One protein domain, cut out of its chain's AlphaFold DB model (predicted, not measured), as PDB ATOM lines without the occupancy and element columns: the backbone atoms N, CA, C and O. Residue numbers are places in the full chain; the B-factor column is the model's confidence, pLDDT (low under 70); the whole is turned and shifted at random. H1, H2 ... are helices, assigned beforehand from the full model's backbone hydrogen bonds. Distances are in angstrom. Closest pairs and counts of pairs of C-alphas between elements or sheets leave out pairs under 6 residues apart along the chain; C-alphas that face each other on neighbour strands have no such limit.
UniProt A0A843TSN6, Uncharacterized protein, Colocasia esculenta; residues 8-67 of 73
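What this domain is: This is residues 8 to 67 of the 73 residues of an uncharacterized protein of Colocasia esculenta (UniProt A0A843TSN6). Two helices, H1 and H2, fold back roughly alongside each other with a narrow gap between them; a long loop joins them at one end, and a small loop precedes H1 at the other. The printed part has 60 residues, in order H1 then H2, with no named strand; it is all helix, though the helices hold 30 residues. It is only just compact, close to loose, with a radius of gyration of the C-alphas of 12.5 A and spans of 33 by 22 by 18 A.

How they stand to each other: Residues 10 to 11 pair with residues 17 to 18, antiparallel. H1, residues 19 to 34, and H2, residues 51 to 64, are near each other, with 10 pairs of C-alphas within 10 A. Every O i to N i+4 pair is within hydrogen-bond range in H2, and 11 of 12 in H1.

Where its parts are: H1 is 23.4 A long, beginning at C-alpha 19 (53.420, -22.299, 32.350). H2 is 20.3 A long, ending at C-alpha 64 (48.763, -14.480, 45.759).

The domain as a whole: The C-alphas of Asn 13 and Asp 42, the farthest apart, are 34.0 A apart. The printed part has no cut. The 16-residue link from H1 to H2 is long. No printed residue is under 70 in pLDDT.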
ATOM      1  N   CYS A   8      50.204 -14.363  37.612       88.56
ATOM      2  CA  CYS A   8      49.255 -14.808  36.592       88.56
ATOM      3  C   CYS A   8      49.333 -16.330  36.422       88.56
ATOM      4  O   CYS A   8      50.427 -16.881  36.272       88.56
ATOM      5  N   VAL A   9      48.182 -17.002  36.460       90.12
ATOM      6  CA  VAL A   9      48.068 -18.443  36.227       90.12
ATOM      7  C   VAL A   9      47.402 -18.663  34.877       90.12
ATOM      8  O   VAL A   9      46.239 -18.325  34.677       90.12
ATOM      9  N   GLU A  10      48.149 -19.249  33.949       90.31
ATOM     10  CA  GLU A  10      47.624 -19.664  32.653       90.31
ATOM     11  C   GLU A  10      46.926 -21.016  32.797       90.31
ATOM     12  O   GLU A  10      47.418 -21.899  33.500       90.31
ATOM     13  N   TRP A  11      45.804 -21.201  32.108       89.75
ATOM     14  CA  TRP A  11      45.026 -22.436  32.143       89.75
ATOM     15  C   TRP A  11      44.942 -23.036  30.745       89.75
ATOM     16  O   TRP A  11      44.766 -22.315  29.764       89.75
ATOM     17  N   ASN A  12      45.061 -24.357  30.639       89.88
ATOM     18  CA  ASN A  12      44.810 -25.056  29.381       89.88
ATOM     19  C   ASN A  12      43.309 -25.355  29.186       89.88
ATOM     20  O   ASN A  12      42.483 -25.133  30.071       89.88
ATOM     21  N   ASN A  13      42.960 -25.941  28.038       88.94
ATOM     22  CA  ASN A  13      41.574 -26.268  27.678       88.94
ATOM     23  C   ASN A  13      40.908 -27.322  28.586       88.94
ATOM     24  O   ASN A  13      39.702 -27.525  28.486       88.94
ATOM     25  N   VAL A  14      41.671 -27.998  29.452       89.19
ATOM     26  CA  VAL A  14      41.153 -28.961  30.440       89.19
ATOM     27  C   VAL A  14      41.146 -28.392  31.865       89.19
ATOM     28  O   VAL A  14      40.915 -29.130  32.818       89.19
ATOM     29  N   GLY A  15      41.395 -27.087  32.027       84.38
ATOM     30  CA  GLY A  15      41.356 -26.410  33.323       84.38
ATOM     31  C   GLY A  15      42.537 -26.743  34.236       84.38
ATOM     32  O   GLY A  15      42.420 -26.624  35.453       84.38
ATOM     33  N   GLN A  16      43.673 -27.166  33.680       87.56
ATOM     34  CA  GLN A  16      44.907 -27.354  34.440       87.56
ATOM     35  C   GLN A  16      45.802 -26.118  34.328       87.56
ATOM     36  O   GLN A  16      45.923 -25.551  33.235       87.56
ATOM     37  N   PRO A  17      46.461 -25.719  35.428       91.00
ATOM     38  CA  PRO A  17      47.355 -24.583  35.406       91.00
ATOM     39  C   PRO A  17      48.655 -24.962  34.678       91.00
ATOM     40  O   PRO A  17      49.296 -25.966  34.993       91.00
ATOM     41  N   VAL A  18      49.054 -24.157  33.698       90.56
ATOM     42  CA  VAL A  18      50.232 -24.368  32.846       90.56
ATOM     43  C   VAL A  18      51.215 -23.196  32.958       90.56
ATOM     44  O   VAL A  18      50.974 -22.214  33.662       90.56
ATOM     45  N   GLY A  19      52.384 -23.333  32.329       91.12
ATOM     46  CA  GLY A  19      53.420 -22.299  32.350       91.12
ATOM     47  C   GLY A  19      54.111 -22.130  33.710       91.12
ATOM     48  O   GLY A  19      54.062 -23.000  34.586       91.12
ATOM     49  N   LEU A  20      54.810 -21.005  33.881       90.12
ATOM     50  CA  LEU A  20      55.545 -20.699  35.118       90.12
ATOM     51  C   LEU A  20      54.598 -20.416  36.293       90.12
ATOM     52  O   LEU A  20      54.851 -20.879  37.408       90.12
ATOM     53  N   GLY A  21      53.484 -19.728  36.030       89.12
ATOM     54  CA  GLY A  21      52.437 -19.471  37.018       89.12
ATOM     55  C   GLY A  21      51.826 -20.757  37.565       89.12
ATOM     56  O   GLY A  21      51.712 -20.916  38.781       89.12
ATOM     57  N   GLY A  22      51.536 -21.729  36.693       90.44
ATOM     58  CA  GLY A  22      50.984 -23.014  37.117       90.44
ATOM     59  C   GLY A  22      51.955 -23.891  37.907       90.44
ATOM     60  O   GLY A  22      51.552 -24.531  38.883       90.44
ATOM     61  N   ARG A  23      53.251 -23.870  37.569       92.12
ATOM     62  CA  ARG A  23      54.296 -24.543  38.368       92.12
ATOM     63  C   ARG A  23      54.417 -23.939  39.769       92.12
ATOM     64  O   ARG A  23      54.495 -24.677  40.754       92.12
ATOM     65  N   SER A  24      54.402 -22.608  39.856       92.81
ATOM     66  CA  SER A  24      54.414 -21.882  41.131       92.81
ATOM     67  C   SER A  24      53.184 -22.227  41.974       92.81
ATOM     68  O   SER A  24      53.334 -22.644  43.122       92.81
ATOM     69  N   LEU A  25      51.985 -22.167  41.383       91.06
ATOM     70  CA  LEU A  25      50.737 -22.529  42.056       91.06
ATOM     71  C   LEU A  25      50.766 -23.974  42.572       91.06
ATOM     72  O   LEU A  25      50.420 -24.220  43.723       91.06
ATOM     73  N   SER A  26      51.234 -24.925  41.762       89.88
ATOM     74  CA  SER A  26      51.338 -26.337  42.160       89.88
ATOM     75  C   SER A  26      52.279 -26.532  43.352       89.88
ATOM     76  O   SER A  26      51.967 -27.266  44.291       89.88
ATOM     77  N   THR A  27      53.415 -25.832  43.349       90.94
ATOM     78  CA  THR A  27      54.390 -25.872  44.451       90.94
ATOM     79  C   THR A  27      53.788 -25.301  45.729       90.94
ATOM     80  O   THR A  27      53.893 -25.902  46.800       90.94
ATOM     81  N   PHE A  28      53.108 -24.162  45.613       89.31
ATOM     82  CA  PHE A  28      52.429 -23.509  46.720       89.31
ATOM     83  C   PHE A  28      51.319 -24.379  47.317       89.31
ATOM     84  O   PHE A  28      51.287 -24.573  48.531       89.31
ATOM     85  N   LEU A  29      50.468 -24.984  46.484       88.00
ATOM     86  CA  LEU A  29      49.445 -25.932  46.933       88.00
ATOM     87  C   LEU A  29      50.064 -27.116  47.682       88.00
ATOM     88  O   LEU A  29      49.560 -27.500  48.733       88.00
ATOM     89  N   GLY A  30      51.200 -27.639  47.211       86.56
ATOM     90  CA  GLY A  30      51.943 -28.680  47.922       86.56
ATOM     91  C   GLY A  30      52.469 -28.242  49.297       86.56
ATOM     92  O   GLY A  30      52.611 -29.068  50.196       86.56
ATOM     93  N   ILE A  31      52.763 -26.954  49.504       87.31
ATOM     94  CA  ILE A  31      53.118 -26.403  50.823       87.31
ATOM     95  C   ILE A  31      51.870 -26.287  51.704       87.31
ATOM     96  O   ILE A  31      51.892 -26.742  52.846       87.31
ATOM     97  N   VAL A  32      50.775 -25.733  51.174       84.44
ATOM     98  CA  VAL A  32      49.514 -25.559  51.913       84.44
ATOM     99  C   VAL A  32      48.933 -26.906  52.349       84.44
ATOM    100  O   VAL A  32      48.530 -27.042  53.499       84.44
ATOM    101  N   ALA A  33      48.968 -27.921  51.482       80.62
ATOM    102  CA  ALA A  33      48.506 -29.279  51.782       80.62
ATOM    103  C   ALA A  33      49.272 -29.957  52.926       80.62
ATOM    104  O   ALA A  33      48.724 -30.816  53.607       80.62
ATOM    105  N   ARG A  34      50.531 -29.569  53.157       82.81
ATOM    106  CA  ARG A  34      51.347 -30.081  54.271       82.81
ATOM    107  C   ARG A  34      51.149 -29.295  55.565       82.81
ATOM    108  O   ARG A  34      51.629 -29.717  56.613       82.81
ATOM    109  N   ASN A  35      50.472 -28.153  55.506       81.56
ATOM    110  CA  ASN A  35      50.185 -27.355  56.681       81.56
ATOM    111  C   ASN A  35      48.907 -27.875  57.348       81.56
ATOM    112  O   ASN A  35      47.804 -27.478  56.974       81.56
ATOM    113  N   ALA A  36      49.072 -28.735  58.355       71.25
ATOM    114  CA  ALA A  36      47.967 -29.338  59.102       71.25
ATOM    115  C   ALA A  36      47.017 -28.303  59.737       71.25
ATOM    116  O   ALA A  36      45.835 -28.583  59.910       71.25
ATOM    117  N   SER A  37      47.495 -27.084  60.021       74.81
ATOM    118  CA  SER A  37      46.662 -25.989  60.541       74.81
ATOM    119  C   SER A  37      45.735 -25.371  59.490       74.81
ATOM    120  O   SER A  37      44.822 -24.630  59.842       74.81
ATOM    121  N   LYS A  38      45.993 -25.603  58.197       70.44
ATOM    122  CA  LYS A  38      45.185 -25.092  57.077       70.44
ATOM    123  C   LYS A  38      44.409 -26.201  56.375       70.44
ATOM    124  O   LYS A  38      43.261 -25.987  56.004       70.44
ATOM    125  N   LEU A  39      45.025 -27.367  56.211       74.56
ATOM    126  CA  LEU A  39      44.406 -28.568  55.667       74.56
ATOM    127  C   LEU A  39      44.694 -29.734  56.622       74.56
ATOM    128  O   LEU A  39      45.795 -30.287  56.588       74.56
ATOM    129  N   PRO A  40      43.734 -30.085  57.498       70.94
ATOM    130  CA  PRO A  40      43.920 -31.151  58.471       70.94
ATOM    131  C   PRO A  40      44.102 -32.494  57.750       70.94
ATOM    132  O   PRO A  40      43.228 -32.925  56.996       70.94
ATOM    133  N   ILE A  41      45.250 -33.149  57.953       72.06
ATOM    134  CA  ILE A  41      45.579 -34.455  57.341       72.06
ATOM    135  C   ILE A  41      44.851 -35.601  58.072       72.06
ATOM    136  O   ILE A  41      44.666 -36.686  57.527       72.06
ATOM    137  N   ASP A  42      44.399 -35.349  59.299       75.06
ATOM    138  CA  ASP A  42      43.620 -36.256  60.143       75.06
ATOM    139  C   ASP A  42      42.177 -36.454  59.658       75.06
ATOM    140  O   ASP A  42      41.491 -37.356  60.138       75.06
ATOM    141  N   ILE A  43      41.713 -35.661  58.684       73.75
ATOM    142  CA  ILE A  43      40.411 -35.845  58.046       73.75
ATOM    143  C   ILE A  43      40.601 -36.715  56.794       73.75
ATOM    144  O   ILE A  43      41.022 -36.217  55.750       73.75
ATOM    145  N   PRO A  44      40.221 -38.006  56.828       71.69
ATOM    146  CA  PRO A  44      40.463 -38.918  55.710       71.69
ATOM    147  C   PRO A  44      39.571 -38.643  54.493       71.69
ATOM    148  O   PRO A  44      39.775 -39.236  53.436       71.69
ATOM    149  N   ILE A  45      38.553 -37.784  54.626       79.31
ATOM    150  CA  ILE A  45      37.585 -37.515  53.562       79.31
ATOM    151  C   ILE A  45      37.496 -36.013  53.312       79.31
ATOM    152  O   ILE A  45      37.024 -35.259  54.158       79.31
ATOM    153  N   TRP A  46      37.895 -35.591  52.113       74.25
ATOM    154  CA  TRP A  46      37.927 -34.183  51.705       74.25
ATOM    155  C   TRP A  46      36.594 -33.449  51.926       74.25
ATOM    156  O   TRP A  46      36.567 -32.295  52.339       74.25
ATOM    157  N   ASN A  47      35.469 -34.139  51.719       75.38
ATOM    158  CA  ASN A  47      34.126 -33.583  51.910       75.38
ATOM    159  C   ASN A  47      33.757 -33.289  53.380       75.38
ATOM    160  O   ASN A  47      32.739 -32.646  53.621       75.38
ATOM    161  N   LYS A  48      34.553 -33.762  54.348       80.38
ATOM    162  CA  LYS A  48      34.390 -33.483  55.780       80.38
ATOM    163  C   LYS A  48      35.199 -32.274  56.245       80.38
ATOM    164  O   LYS A  48      35.020 -31.838  57.379       80.38
ATOM    165  N   ILE A  49      36.067 -31.721  55.396       79.62
ATOM    166  CA  ILE A  49      36.745 -30.461  55.695       79.62
ATOM    167  C   ILE A  49      35.685 -29.356  55.715       79.62
ATOM    168  O   ILE A  49      34.874 -29.237  54.793       79.62
ATOM    169  N   SER A  50      35.672 -28.560  56.787       82.25
ATOM    170  CA  SER A  50      34.729 -27.447  56.916       82.25
ATOM    171  C   SER A  50      34.846 -26.501  55.720       82.25
ATOM    172  O   SER A  50      35.952 -26.130  55.322       82.25
ATOM    173  N   LYS A  51      33.701 -26.066  55.180       82.06
ATOM    174  CA  LYS A  51      33.651 -25.120  54.055       82.06
ATOM    175  C   LYS A  51      34.449 -23.849  54.342       82.06
ATOM    176  O   LYS A  51      35.181 -23.407  53.470       82.06
ATOM    177  N   THR A  52      34.401 -23.356  55.578       82.88
ATOM    178  CA  THR A  52      35.159 -22.177  56.021       82.88
ATOM    179  C   THR A  52      36.668 -22.354  55.844       82.88
ATOM    180  O   THR A  52      37.341 -21.447  55.375       82.88
ATOM    181  N   HIS A  53      37.210 -23.542  56.134       80.12
ATOM    182  CA  HIS A  53      38.640 -23.810  55.929       80.12
ATOM    183  C   HIS A  53      39.013 -23.821  54.444       80.12
ATOM    184  O   HIS A  53      40.066 -23.314  54.059       80.12
ATOM    185  N   ILE A  54      38.148 -24.388  53.600       82.25
ATOM    186  CA  ILE A  54      38.353 -24.404  52.148       82.25
ATOM    187  C   ILE A  54      38.296 -22.975  51.591       82.25
ATOM    188  O   ILE A  54      39.124 -22.610  50.758       82.25
ATOM    189  N   GLU A  55      37.352 -22.163  52.064       87.19
ATOM    190  CA  GLU A  55      37.198 -20.757  51.681       87.19
ATOM    191  C   GLU A  55      38.415 -19.918  52.087       87.19
ATOM    192  O   GLU A  55      38.953 -19.201  51.247       87.19
ATOM    193  N   ASP A  56      38.929 -20.091  53.308       87.31
ATOM    194  CA  ASP A  56      40.145 -19.416  53.779       87.31
ATOM    195  C   ASP A  56      41.366 -19.732  52.905       87.31
ATOM    196  O   ASP A  56      42.148 -18.843  52.546       87.31
ATOM    197  N   VAL A  57      41.551 -21.009  52.550       85.31
ATOM    198  CA  VAL A  57      42.633 -21.435  51.651       85.31
ATOM    199  C   VAL A  57      42.434 -20.842  50.257       85.31
ATOM    200  O   VAL A  57      43.394 -20.378  49.637       85.31
ATOM    201  N   TRP A  58      41.196 -20.810  49.769       86.94
ATOM    202  CA  TRP A  58      40.872 -20.261  48.459       86.94
ATOM    203  C   TRP A  58      41.114 -18.751  48.378       86.94
ATOM    204  O   TRP A  58      41.691 -18.267  47.404       86.94
ATOM    205  N   ASP A  59      40.757 -18.001  49.414       88.56
ATOM    206  CA  ASP A  59      41.030 -16.569  49.481       88.56
ATOM    207  C   ASP A  59      42.523 -16.275  49.617       88.56
ATOM    208  O   ASP A  59      43.020 -15.314  49.024       88.56
ATOM    209  N   PHE A  60      43.273 -17.137  50.306       86.88
ATOM    210  CA  PHE A  60      44.729 -17.040  50.341       86.88
ATOM    211  C   PHE A  60      45.351 -17.245  48.950       86.88
ATOM    212  O   PHE A  60      46.223 -16.472  48.547       86.88
ATOM    213  N   ILE A  61      44.844 -18.206  48.170       88.25
ATOM    214  CA  ILE A  61      45.264 -18.419  46.777       88.25
ATOM    215  C   ILE A  61      44.947 -17.187  45.919       88.25
ATOM    216  O   ILE A  61      45.835 -16.698  45.228       88.25
ATOM    217  N   LYS A  62      43.732 -16.624  45.997       88.06
ATOM    218  CA  LYS A  62      43.338 -15.431  45.215       88.06
ATOM    219  C   LYS A  62      44.113 -14.163  45.568       88.06
ATOM    220  O   LYS A  62      44.138 -13.225  44.767       88.06
ATOM    221  N   ARG A  63      44.665 -14.069  46.780       87.62
ATOM    222  CA  ARG A  63      45.539 -12.951  47.168       87.62
ATOM    223  C   ARG A  63      46.877 -13.031  46.442       87.62
ATOM    224  O   ARG A  63      47.353 -12.013  45.963       87.62
ATOM    225  N   MET A  64      47.429 -14.235  46.319       86.50
ATOM    226  CA  MET A  64      48.763 -14.480  45.759       86.50
ATOM    227  C   MET A  64      48.756 -14.647  44.230       86.50
ATOM    228  O   MET A  64      49.697 -14.240  43.547       86.50
ATOM    229  N   TYR A  65      47.695 -15.242  43.688       89.31
ATOM    230  CA  TYR A  65      47.586 -15.639  42.289       89.31
ATOM    231  C   TYR A  65      46.391 -14.970  41.611       89.31
ATOM    232  O   TYR A  65      45.310 -14.842  42.193       89.31
ATOM    233  N   ASP A  66      46.577 -14.578  40.354       89.00
ATOM    234  CA  ASP A  66      45.477 -14.226  39.467       89.00
ATOM    235  C   ASP A  66      45.015 -15.496  38.753       89.00
ATOM    236  O   ASP A  66      45.609 -15.946  37.773       89.00
ATOM    237  N   VAL A  67      43.992 -16.125  39.329       83.25
ATOM    238  CA  VAL A  67      43.429 -17.397  38.862       83.25
ATOM    239  C   VAL A  67      42.325 -17.215  37.814       83.25
ATOM    240  O   VAL A  67      41.740 -18.206  37.388       83.25
TER     241      VAL A  67